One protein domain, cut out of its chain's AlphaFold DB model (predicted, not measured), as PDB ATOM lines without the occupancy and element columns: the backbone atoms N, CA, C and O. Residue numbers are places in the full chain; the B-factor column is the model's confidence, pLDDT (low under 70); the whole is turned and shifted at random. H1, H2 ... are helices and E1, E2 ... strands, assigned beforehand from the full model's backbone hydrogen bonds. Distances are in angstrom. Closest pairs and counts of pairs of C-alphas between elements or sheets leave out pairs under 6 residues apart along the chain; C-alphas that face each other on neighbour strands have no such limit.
ATOM      1  N   GLY A   4     -21.218  13.052 -47.208       94.88
ATOM      2  CA  GLY A   4     -20.409  12.039 -46.536       94.88
ATOM      3  C   GLY A   4     -20.115  10.892 -47.489       94.88
ATOM      4  O   GLY A   4     -20.985  10.503 -48.268       94.88
ATOM      5  N   THR A   5     -18.914  10.332 -47.433       94.75
ATOM      6  CA  THR A   5     -18.548   9.157 -48.228       94.75
ATOM      7  C   THR A   5     -18.168   8.001 -47.315       94.75
ATOM      8  O   THR A   5     -17.475   8.174 -46.316       94.75
ATOM      9  N   ALA A   6     -18.636   6.808 -47.666       93.69
ATOM     10  CA  ALA A   6     -18.277   5.552 -47.028       93.69
ATOM     11  C   ALA A   6     -17.893   4.521 -48.086       93.69
ATOM     12  O   ALA A   6     -18.357   4.570 -49.228       93.69
ATOM     13  N   ALA A   7     -17.057   3.567 -47.692       93.44
ATOM     14  CA  ALA A   7     -16.704   2.411 -48.504       93.44
ATOM     15  C   ALA A   7     -16.978   1.121 -47.722       93.44
ATOM     16  O   ALA A   7     -16.076   0.322 -47.487       93.44
ATOM     17  N   ALA A   8     -18.218   0.957 -47.259       93.38
ATOM     18  CA  ALA A   8     -18.607  -0.154 -46.400       93.38
ATOM     19  C   ALA A   8     -19.403  -1.204 -47.186       93.38
ATOM     20  O   ALA A   8     -20.403  -0.883 -47.829       93.38
ATOM     21  N   GLU A   9     -18.999  -2.474 -47.108       93.19
ATOM     22  CA  GLU A   9     -19.808  -3.585 -47.636       93.19
ATOM     23  C   GLU A   9     -21.119  -3.740 -46.861       93.19
ATOM     24  O   GLU A   9     -22.154  -4.060 -47.442       93.19
ATOM     25  N   ARG A  10     -21.082  -3.451 -45.556       94.62
ATOM     26  CA  ARG A  10     -22.240  -3.375 -44.670       94.62
ATOM     27  C   ARG A  10     -22.286  -2.000 -44.017       94.62
ATOM     28  O   ARG A  10     -21.380  -1.649 -43.271       94.62
ATOM     29  N   LEU A  11     -23.353  -1.249 -44.270       95.75
ATOM     30  CA  LEU A  11     -23.624   0.026 -43.622       95.75
ATOM     31  C   LEU A  11     -24.652  -0.173 -42.503       95.75
ATOM     32  O   LEU A  11     -25.810  -0.494 -42.770       95.75
ATOM     33  N   ASP A  12     -24.224   0.019 -41.260       96.56
ATOM     34  CA  ASP A  12     -25.071  -0.011 -40.062       96.56
ATOM     35  C   ASP A  12     -25.208   1.383 -39.425       96.56
ATOM     36  O   ASP A  12     -24.626   2.369 -39.896       96.56
ATOM     37  N   ALA A  13     -26.015   1.491 -38.364       96.38
ATOM     38  CA  ALA A  13     -26.214   2.770 -37.693       96.38
ATOM     39  C   ALA A  13     -24.911   3.338 -37.116       96.38
ATOM     40  O   ALA A  13     -24.746   4.555 -37.112       96.38
ATOM     41  N   SER A  14     -23.978   2.491 -36.663       95.38
ATOM     42  CA  SER A  14     -22.705   2.942 -36.089       95.38
ATOM     43  C   SER A  14     -21.851   3.671 -37.128       95.38
ATOM     44  O   SER A  14     -21.383   4.782 -36.875       95.38
ATOM     45  N   THR A  15     -21.773   3.115 -38.338       93.88
ATOM     46  CA  THR A  15     -21.054   3.721 -39.462       93.88
ATOM     47  C   THR A  15     -21.667   5.069 -39.827       93.88
ATOM     48  O   THR A  15     -20.959   6.057 -40.021       93.88
ATOM     49  N   LEU A  16     -23.001   5.136 -39.877       94.94
ATOM     50  CA  LEU A  16     -23.702   6.373 -40.196       94.94
ATOM     51  C   LEU A  16     -23.543   7.425 -39.084       94.94
ATOM     52  O   LEU A  16     -23.327   8.591 -39.392       94.94
ATOM     53  N   ILE A  17     -23.564   7.043 -37.803       95.25
ATOM     54  CA  ILE A  17     -23.301   7.960 -36.679       95.25
ATOM     55  C   ILE A  17     -21.913   8.594 -36.810       95.25
ATOM     56  O   ILE A  17     -21.798   9.813 -36.690       95.25
ATOM     57  N   SER A  18     -20.880   7.803 -37.112       93.06
ATOM     58  CA  SER A  18     -19.517   8.318 -37.288       93.06
ATOM     59  C   SER A  18     -19.388   9.316 -38.439       93.06
ATOM     60  O   SER A  18     -18.528  10.192 -38.388       93.06
ATOM     61  N   LEU A  19     -20.244   9.216 -39.460       92.12
ATOM     62  CA  LEU A  19     -20.316  10.205 -40.537       92.12
ATOM     63  C   LEU A  19     -21.130  11.432 -40.133       92.12
ATOM     64  O   LEU A  19     -20.797  12.533 -40.531       92.12
ATOM     65  N   LEU A  20     -22.202  11.277 -39.360       92.19
ATOM     66  CA  LEU A  20     -23.120  12.377 -39.042       92.19
ATOM     67  C   LEU A  20     -22.708  13.210 -37.815       92.19
ATOM     68  O   LEU A  20     -23.425  14.141 -37.460       92.19
ATOM     69  N   GLN A  21     -21.594  12.883 -37.157       89.88
ATOM     70  CA  GLN A  21     -21.134  13.554 -35.932       89.88
ATOM     71  C   GLN A  21     -20.418  14.900 -36.156       89.88
ATOM     72  O   GLN A  21     -20.057  15.554 -35.180       89.88
ATOM     73  N   PHE A  22     -20.164  15.302 -37.405       85.56
ATOM     74  CA  PHE A  22     -19.469  16.560 -37.704       85.56
ATOM     75  C   PHE A  22     -20.367  17.785 -37.475       85.56
ATOM     76  O   PHE A  22     -21.587  17.703 -37.611       85.56
ATOM     77  N   GLU A  23     -19.747  18.925 -37.147       80.38
ATOM     78  CA  GLU A  23     -20.450  20.194 -36.886       80.38
ATOM     79  C   GLU A  23     -21.268  20.663 -38.095       80.38
ATOM     80  O   GLU A  23     -22.396  21.135 -37.958       80.38
ATOM     81  N   GLU A  24     -20.708  20.489 -39.290       88.12
ATOM     82  CA  GLU A  24     -21.371  20.826 -40.537       88.12
ATOM     83  C   GLU A  24     -22.346  19.715 -40.969       88.12
ATOM     84  O   GLU A  24     -21.952  18.548 -41.092       88.12
ATOM     85  N   PRO A  25     -23.621  20.037 -41.258       90.69
ATOM     86  CA  PRO A  25     -24.626  19.023 -41.522       90.69
ATOM     87  C   PRO A  25     -24.384  18.324 -42.863       90.69
ATOM     88  O   PRO A  25     -24.414  18.935 -43.938       90.69
ATOM     89  N   ILE A  26     -24.245  17.001 -42.822       95.25
ATOM     90  CA  ILE A  26     -24.253  16.165 -44.024       95.25
ATOM     91  C   ILE A  26     -25.660  16.147 -44.627       95.25
ATOM     92  O   ILE A  26     -26.662  16.001 -43.933       95.25
ATOM     93  N   HIS A  27     -25.735  16.319 -45.945       96.19
ATOM     94  CA  HIS A  27     -26.991  16.378 -46.694       96.19
ATOM     95  C   HIS A  27     -27.298  15.073 -47.437       96.19
ATOM     96  O   HIS A  27     -28.448  14.835 -47.794       96.19
ATOM     97  N   PHE A  28     -26.274  14.256 -47.687       97.12
ATOM     98  CA  PHE A  28     -26.368  12.976 -48.380       97.12
ATOM     99  C   PHE A  28     -25.157  12.116 -48.013       97.12
ATOM    100  O   PHE A  28     -24.053  12.646 -47.867       97.12
ATOM    101  N   VAL A  29     -25.336  10.803 -47.912       96.88
ATOM    102  CA  VAL A  29     -24.234   9.851 -47.742       96.88
ATOM    103  C   VAL A  29     -24.123   8.968 -48.977       96.88
ATOM    104  O   VAL A  29     -25.066   8.275 -49.354       96.88
ATOM    105  N   VAL A  30     -22.949   8.978 -49.601       96.56
ATOM    106  CA  VAL A  30     -22.601   8.048 -50.671       96.56
ATOM    107  C   VAL A  30     -21.894   6.847 -50.071       96.56
ATOM    108  O   VAL A  30     -20.823   6.995 -49.483       96.56
ATOM    109  N   ASN A  31     -22.448   5.657 -50.276       95.88
ATOM    110  CA  ASN A  31     -21.709   4.420 -50.067       95.88
ATOM    111  C   ASN A  31     -21.191   3.905 -51.415       95.88
ATOM    112  O   ASN A  31     -21.961   3.691 -52.351       95.88
ATOM    113  N   VAL A  32     -19.872   3.757 -51.528       92.25
ATOM    114  CA  VAL A  32     -19.193   3.454 -52.798       92.25
ATOM    115  C   VAL A  32     -19.501   2.042 -53.327       92.25
ATOM    116  O   VAL A  32     -19.735   1.918 -54.533       92.25
ATOM    117  N   PRO A  33     -19.537   0.970 -52.504       90.56
ATOM    118  CA  PRO A  33     -19.816  -0.370 -53.006       90.56
ATOM    119  C   PRO A  33     -21.252  -0.494 -53.527       90.56
ATOM    120  O   PRO A  33     -22.223  -0.283 -52.795       90.56
ATOM    121  N   ARG A  34     -21.373  -0.884 -54.801       78.94
ATOM    122  CA  ARG A  34     -22.654  -0.989 -55.518       78.94
ATOM    123  C   ARG A  34     -23.621  -1.979 -54.870       78.94
ATOM    124  O   ARG A  34     -24.803  -1.687 -54.764       78.94
ATOM    125  N   GLU A  35     -23.110  -3.123 -54.425       83.94
ATOM    126  CA  GLU A  35     -23.902  -4.178 -53.786       83.94
ATOM    127  C   GLU A  35     -23.759  -4.147 -52.257       83.94
ATOM    128  O   GLU A  35     -23.767  -5.192 -51.611       83.94
ATOM    129  N   SER A  36     -23.629  -2.961 -51.659       90.44
ATOM    130  CA  SER A  36     -23.560  -2.834 -50.201       90.44
ATOM    131  C   SER A  36     -24.877  -3.199 -49.523       90.44
ATOM    132  O   SER A  36     -25.954  -2.860 -50.009       90.44
ATOM    133  N   TYR A  37     -24.788  -3.900 -48.396       94.69
ATOM    134  CA  TYR A  37     -25.909  -4.173 -47.507       94.69
ATOM    135  C   TYR A  37     -26.145  -2.956 -46.617       94.69
ATOM    136  O   TYR A  37     -25.249  -2.559 -45.873       94.69
ATOM    137  N   ILE A  38     -27.349  -2.390 -46.642       95.94
ATOM    138  CA  ILE A  38     -27.729  -1.315 -45.718       95.94
ATOM    139  C   ILE A  38     -28.666  -1.912 -44.678       95.94
ATOM    140  O   ILE A  38     -29.752  -2.388 -45.004       95.94
ATOM    141  N   ALA A  39     -28.229  -1.909 -43.425       97.06
ATOM    142  CA  ALA A  39     -28.995  -2.457 -42.323       97.06
ATOM    143  C   ALA A  39     -30.201  -1.569 -41.976       97.06
ATOM    144  O   ALA A  39     -30.164  -0.347 -42.137       97.06
ATOM    145  N   GLY A  40     -31.280  -2.184 -41.486       96.94
ATOM    146  CA  GLY A  40     -32.515  -1.473 -41.141       96.94
ATOM    147  C   GLY A  40     -32.328  -0.370 -40.096       96.94
ATOM    148  O   GLY A  40     -33.019   0.644 -40.141       96.94
ATOM    149  N   ASP A  41     -31.354  -0.502 -39.193       97.25
ATOM    150  CA  ASP A  41     -31.007   0.530 -38.213       97.25
ATOM    151  C   ASP A  41     -30.363   1.769 -38.863       97.25
ATOM    152  O   ASP A  41     -30.699   2.900 -38.494       97.25
ATOM    153  N   ALA A  42     -29.502   1.575 -39.868       97.19
ATOM    154  CA  ALA A  42     -28.932   2.638 -40.689       97.19
ATOM    155  C   ALA A  42     -30.010   3.341 -41.515       97.19
ATOM    156  O   ALA A  42     -30.044   4.570 -41.553       97.19
ATOM    157  N   ILE A  43     -30.918   2.574 -42.130       96.56
ATOM    158  CA  ILE A  43     -32.065   3.108 -42.882       96.56
ATOM    159  C   ILE A  43     -32.933   3.964 -41.961       96.56
ATOM    160  O   ILE A  43     -33.177   5.132 -42.251       96.56
ATOM    161  N   ALA A  44     -33.323   3.429 -40.803       96.12
ATOM    162  CA  ALA A  44     -34.149   4.154 -39.849       96.12
ATOM    163  C   ALA A  44     -33.448   5.421 -39.329       96.12
ATOM    164  O   ALA A  44     -34.094   6.442 -39.101       96.12
ATOM    165  N   LEU A  45     -32.128   5.384 -39.112       96.69
ATOM    166  CA  LEU A  45     -31.360   6.567 -38.719       96.69
ATOM    167  C   LEU A  45     -31.314   7.618 -39.836       96.69
ATOM    168  O   LEU A  45     -31.536   8.796 -39.557       96.69
ATOM    169  N   SER A  46     -31.061   7.188 -41.070       95.88
ATOM    170  CA  SER A  46     -31.079   8.023 -42.275       95.88
ATOM    171  C   SER A  46     -32.416   8.755 -42.430       95.88
ATOM    172  O   SER A  46     -32.437   9.983 -42.540       95.88
ATOM    173  N   GLU A  47     -33.534   8.036 -42.304       94.56
ATOM    174  CA  GLU A  47     -34.885   8.602 -42.370       94.56
ATOM    175  C   GLU A  47     -35.135   9.615 -41.243       94.56
ATOM    176  O   GLU A  47     -35.537  10.751 -41.506       94.56
ATOM    177  N   ARG A  48     -34.817   9.260 -39.987       95.31
ATOM    178  CA  ARG A  48     -34.971  10.166 -38.829       95.31
ATOM    179  C   ARG A  48     -34.152  11.447 -38.960       95.31
ATOM    180  O   ARG A  48     -34.570  12.489 -38.465       95.31
ATOM    181  N   LYS A  49     -32.967  11.367 -39.569       95.12
ATOM    182  CA  LYS A  49     -32.076  12.515 -39.776       95.12
ATOM    183  C   LYS A  49     -32.352  13.254 -41.085       95.12
ATOM    184  O   LYS A  49     -31.783  14.321 -41.283       95.12
ATOM    185  N   SER A  50     -33.228  12.723 -41.945       95.38
ATOM    186  CA  SER A  50     -33.453  13.228 -43.305       95.38
ATOM    187  C   SER A  50     -32.140  13.357 -44.089       95.38
ATOM    188  O   SER A  50     -31.878  14.381 -44.720       95.38
ATOM    189  N   VAL A  51     -31.289  12.326 -44.011       96.88
ATOM    190  CA  VAL A  51     -30.016  12.249 -44.742       96.88
ATOM    191  C   VAL A  51     -30.012  10.987 -45.598       96.88
ATOM    192  O   VAL A  51     -29.643   9.926 -45.096       96.88
ATOM    193  N   PRO A  52     -30.405  11.079 -46.879       96.12
ATOM    194  CA  PRO A  52     -30.456   9.924 -47.759       96.12
ATOM    195  C   PRO A  52     -29.095   9.243 -47.892       96.12
ATOM    196  O   PRO A  52     -28.046   9.893 -47.906       96.12
ATOM    197  N   VAL A  53     -29.142   7.920 -48.021       95.88
ATOM    198  CA  VAL A  53     -27.985   7.061 -48.264       95.88
ATOM    199  C   VAL A  53     -28.180   6.411 -49.626       95.88
ATOM    200  O   VAL A  53     -29.238   5.839 -49.882       95.88
ATOM    201  N   GLY A  54     -27.174   6.475 -50.490       94.12
ATOM    202  CA  GLY A  54     -27.249   5.850 -51.807       94.12
ATOM    203  C   GLY A  54     -25.893   5.674 -52.470       94.12
ATOM    204  O   GLY A  54     -24.845   5.940 -51.885       94.12
ATOM    205  N   SER A  55     -25.918   5.224 -53.716       93.81
ATOM    206  CA  SER A  55     -24.735   5.144 -54.568       93.81
ATOM    207  C   SER A  55     -24.321   6.522 -55.101       93.81
ATOM    208  O   SER A  55     -25.058   7.507 -55.006       93.81
ATOM    209  N   LEU A  56     -23.165   6.594 -55.767       93.56
ATOM    210  CA  LEU A  56     -22.780   7.795 -56.518       93.56
ATOM    211  C   LEU A  56     -23.819   8.148 -57.599       93.56
ATOM    212  O   LEU A  56     -24.123   9.319 -57.807       93.56
ATOM    213  N   GLY A  57     -24.409   7.146 -58.258       93.44
ATOM    214  CA  GLY A  57     -25.468   7.369 -59.246       93.44
ATOM    215  C   GLY A  57     -26.733   7.971 -58.632       93.44
ATOM    216  O   GLY A  57     -27.425   8.751 -59.287       93.44
ATOM    217  N   ASP A  58     -27.016   7.652 -57.373       94.88
ATOM    218  CA  ASP A  58     -28.142   8.217 -56.631       94.88
ATOM    219  C   ASP A  58     -27.874   9.664 -56.245       94.88
ATOM    220  O   ASP A  58     -28.732  10.511 -56.489       94.88
ATOM    221  N   LEU A  59     -26.656   9.983 -55.794       95.94
ATOM    222  CA  LEU A  59     -26.235  11.370 -55.588       95.94
ATOM    223  C   LEU A  59     -26.396  12.195 -56.872       95.94
ATOM    224  O   LEU A  59     -26.999  13.263 -56.835       95.94
ATOM    225  N   MET A  60     -25.926  11.691 -58.018       95.12
ATOM    226  CA  MET A  60     -26.037  12.408 -59.298       95.12
ATOM    227  C   MET A  60     -27.487  12.681 -59.717       95.12
ATOM    228  O   MET A  60     -27.756  13.652 -60.420       95.12
ATOM    229  N   ARG A  61     -28.444  11.860 -59.272       95.00
ATOM    230  CA  ARG A  61     -29.878  12.135 -59.442       95.00
ATOM    231  C   ARG A  61     -30.373  13.125 -58.391       95.00
ATOM    232  O   ARG A  61     -31.120  14.039 -58.727       95.00
ATOM    233  N   ALA A  62     -29.941  12.974 -57.144       95.94
ATOM    234  CA  ALA A  62     -30.367  13.791 -56.017       95.94
ATOM    235  C   ALA A  62     -29.959  15.265 -56.157       95.94
ATOM    236  O   ALA A  62     -30.728  16.140 -55.778       95.94
ATOM    237  N   VAL A  63     -28.799  15.557 -56.756       96.12
ATOM    238  CA  VAL A  63     -28.329  16.942 -56.973       96.12
ATOM    239  C   VAL A  63     -29.201  17.755 -57.929       96.12
ATOM    240  O   VAL A  63     -29.135  18.979 -57.909       96.12
ATOM    241  N   SER A  64     -30.022  17.101 -58.754       93.19
ATOM    242  CA  SER A  64     -31.012  17.790 -59.594       93.19
ATOM    243  C   SER A  64     -32.283  18.196 -58.839       93.19
ATOM    244  O   SER A  64     -33.125  18.901 -59.394       93.19
ATOM    245  N   LEU A  65     -32.443  17.760 -57.585       94.44
ATOM    246  CA  LEU A  65     -33.580  18.134 -56.752       94.44
ATOM    247  C   LEU A  65     -33.336  19.499 -56.093       94.44
ATOM    248  O   LEU A  65     -32.209  19.790 -55.695       94.44
ATOM    249  N   PRO A  66     -34.395  20.301 -55.865       94.44
ATOM    250  CA  PRO A  66     -34.290  21.514 -55.052       94.44
ATOM    251  C   PRO A  66     -33.778  21.242 -53.631       94.44
ATOM    252  O   PRO A  66     -33.141  22.097 -53.024       94.44
ATOM    253  N   ASP A  67     -34.069  20.049 -53.104       94.38
ATOM    254  CA  ASP A  67     -33.597  19.575 -51.808       94.38
ATOM    255  C   ASP A  67     -33.162  18.107 -51.913       94.38
ATOM    256  O   ASP A  67     -33.987  17.192 -51.982       94.38
ATOM    257  N   VAL A  68     -31.845  17.898 -51.906       95.75
ATOM    258  CA  VAL A  68     -31.183  16.584 -51.926       95.75
ATOM    259  C   VAL A  68     -31.658  15.668 -50.792       95.75
ATOM    260  O   VAL A  68     -31.699  14.453 -50.975       95.75
ATOM    261  N   ARG A  69     -32.085  16.221 -49.648       95.25
ATOM    262  CA  ARG A  69     -32.528  15.442 -48.481       95.25
ATOM    263  C   ARG A  69     -33.853  14.718 -48.706       95.25
ATOM    264  O   ARG A  69     -34.176  13.789 -47.974       95.25
ATOM    265  N   LYS A  70     -34.610  15.120 -49.730       94.62
ATOM    266  CA  LYS A  70     -35.869  14.478 -50.139       94.62
ATOM    267  C   LYS A  70     -35.662  13.346 -51.140       94.62
ATOM    268  O   LYS A  70     -36.640  12.797 -51.641       94.62
ATOM    269  N   TYR A  71     -34.413  13.027 -51.472       96.50
ATOM    270  CA  TYR A  71     -34.122  11.956 -52.402       96.50
ATOM    271  C   TYR A  71     -34.588  10.603 -51.856       96.50
ATOM    272  O   TYR A  71     -34.236  10.204 -50.749       96.50
TER     273      TYR A  71
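Overview. This is residues 4 to 71 of the 174 residues of an uncharacterized protein of Gemmatimonadetes bacterium (UniProt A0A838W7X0). A small pair of short parallel strands, E1 and E2, lies in the middle, with H1 packed on one side of it and H3 on the other; H2 packs beside H1, nearly side by side with it and running the same way. Residues 53 to 54 extend the strand pair as a short parallel pairing beyond E2. The printed part has 68 residues with three named helices and two named strands, in the order E1, H1, E2, H2, H3, and the sheet's order is E1, E2, all parallel. The class is mixed, helices and strands, with under half of the residues in named elements. The whole is compact, with a radius of gyration of the C-alphas of 11.0 A, and rounded, with spans of 29 by 27 by 18 A.

Arrangement. Start at E1, residues 4 to 6, and go on to H1, residues 13 to 20; their closest C-alphas, those of Gly 4 and Leu 19, are 6.3 A apart. Next comes E2, residues 28 to 31, the parallel neighbour of E1 at 15 degrees between directions. Look at N 4 and O 28, 2.9 A, and at N 30 and O 4, 2.8 A, both within hydrogen-bond range. E1, H1 and E2 form a strand-helix-strand unit, two parallel neighbour strands with a helix between them along the chain, and its crossover is right-handed. Then find H2, residues 40 to 49, which touches H1, with the C-alphas of Ala 13 and Ala 42 closest at 4.0 A; they run the same way at a shallow tilt of 31 degrees. Before H2, residues 37 to 38 pair parallel with residues 10 to 11; after it, residues 53 to 54 pair parallel with residues 29 to 30 of E2. In H3, residues 56 to 62, Leu 56 comes closest to E2, its C-alpha 5.9 A from that of Val 30. H3 touches no helix, and E1 is apart from both H2 and H3. In H1, H2 and H3 every O i to N i+4 pair is within hydrogen-bond range.

Along the chain. Find C-alpha 4 at (-20.409, 12.039, -46.536), where E1, residues 4 to 6, begins; it is 6.8 A long. H1, residues 13 to 20, is 10.2 A long, and E2, residues 28 to 31, is 9.9 A long. H2, residues 40 to 49, begins at C-alpha 40, (-32.515, -1.473, -41.141), and runs 14.1 A. H3, residues 56 to 62, is 9.7 A long and ends at C-alpha 62, (-30.367, 13.791, -56.017).

Size, cuts and confidence. The two C-alphas farthest apart are those of Glu 9 and Pro 66, at 29.9 A. The printed part has no cut, and the four links between named elements are short. The mean pLDDT of the printed part is 94.0, and no printed residue is under 70.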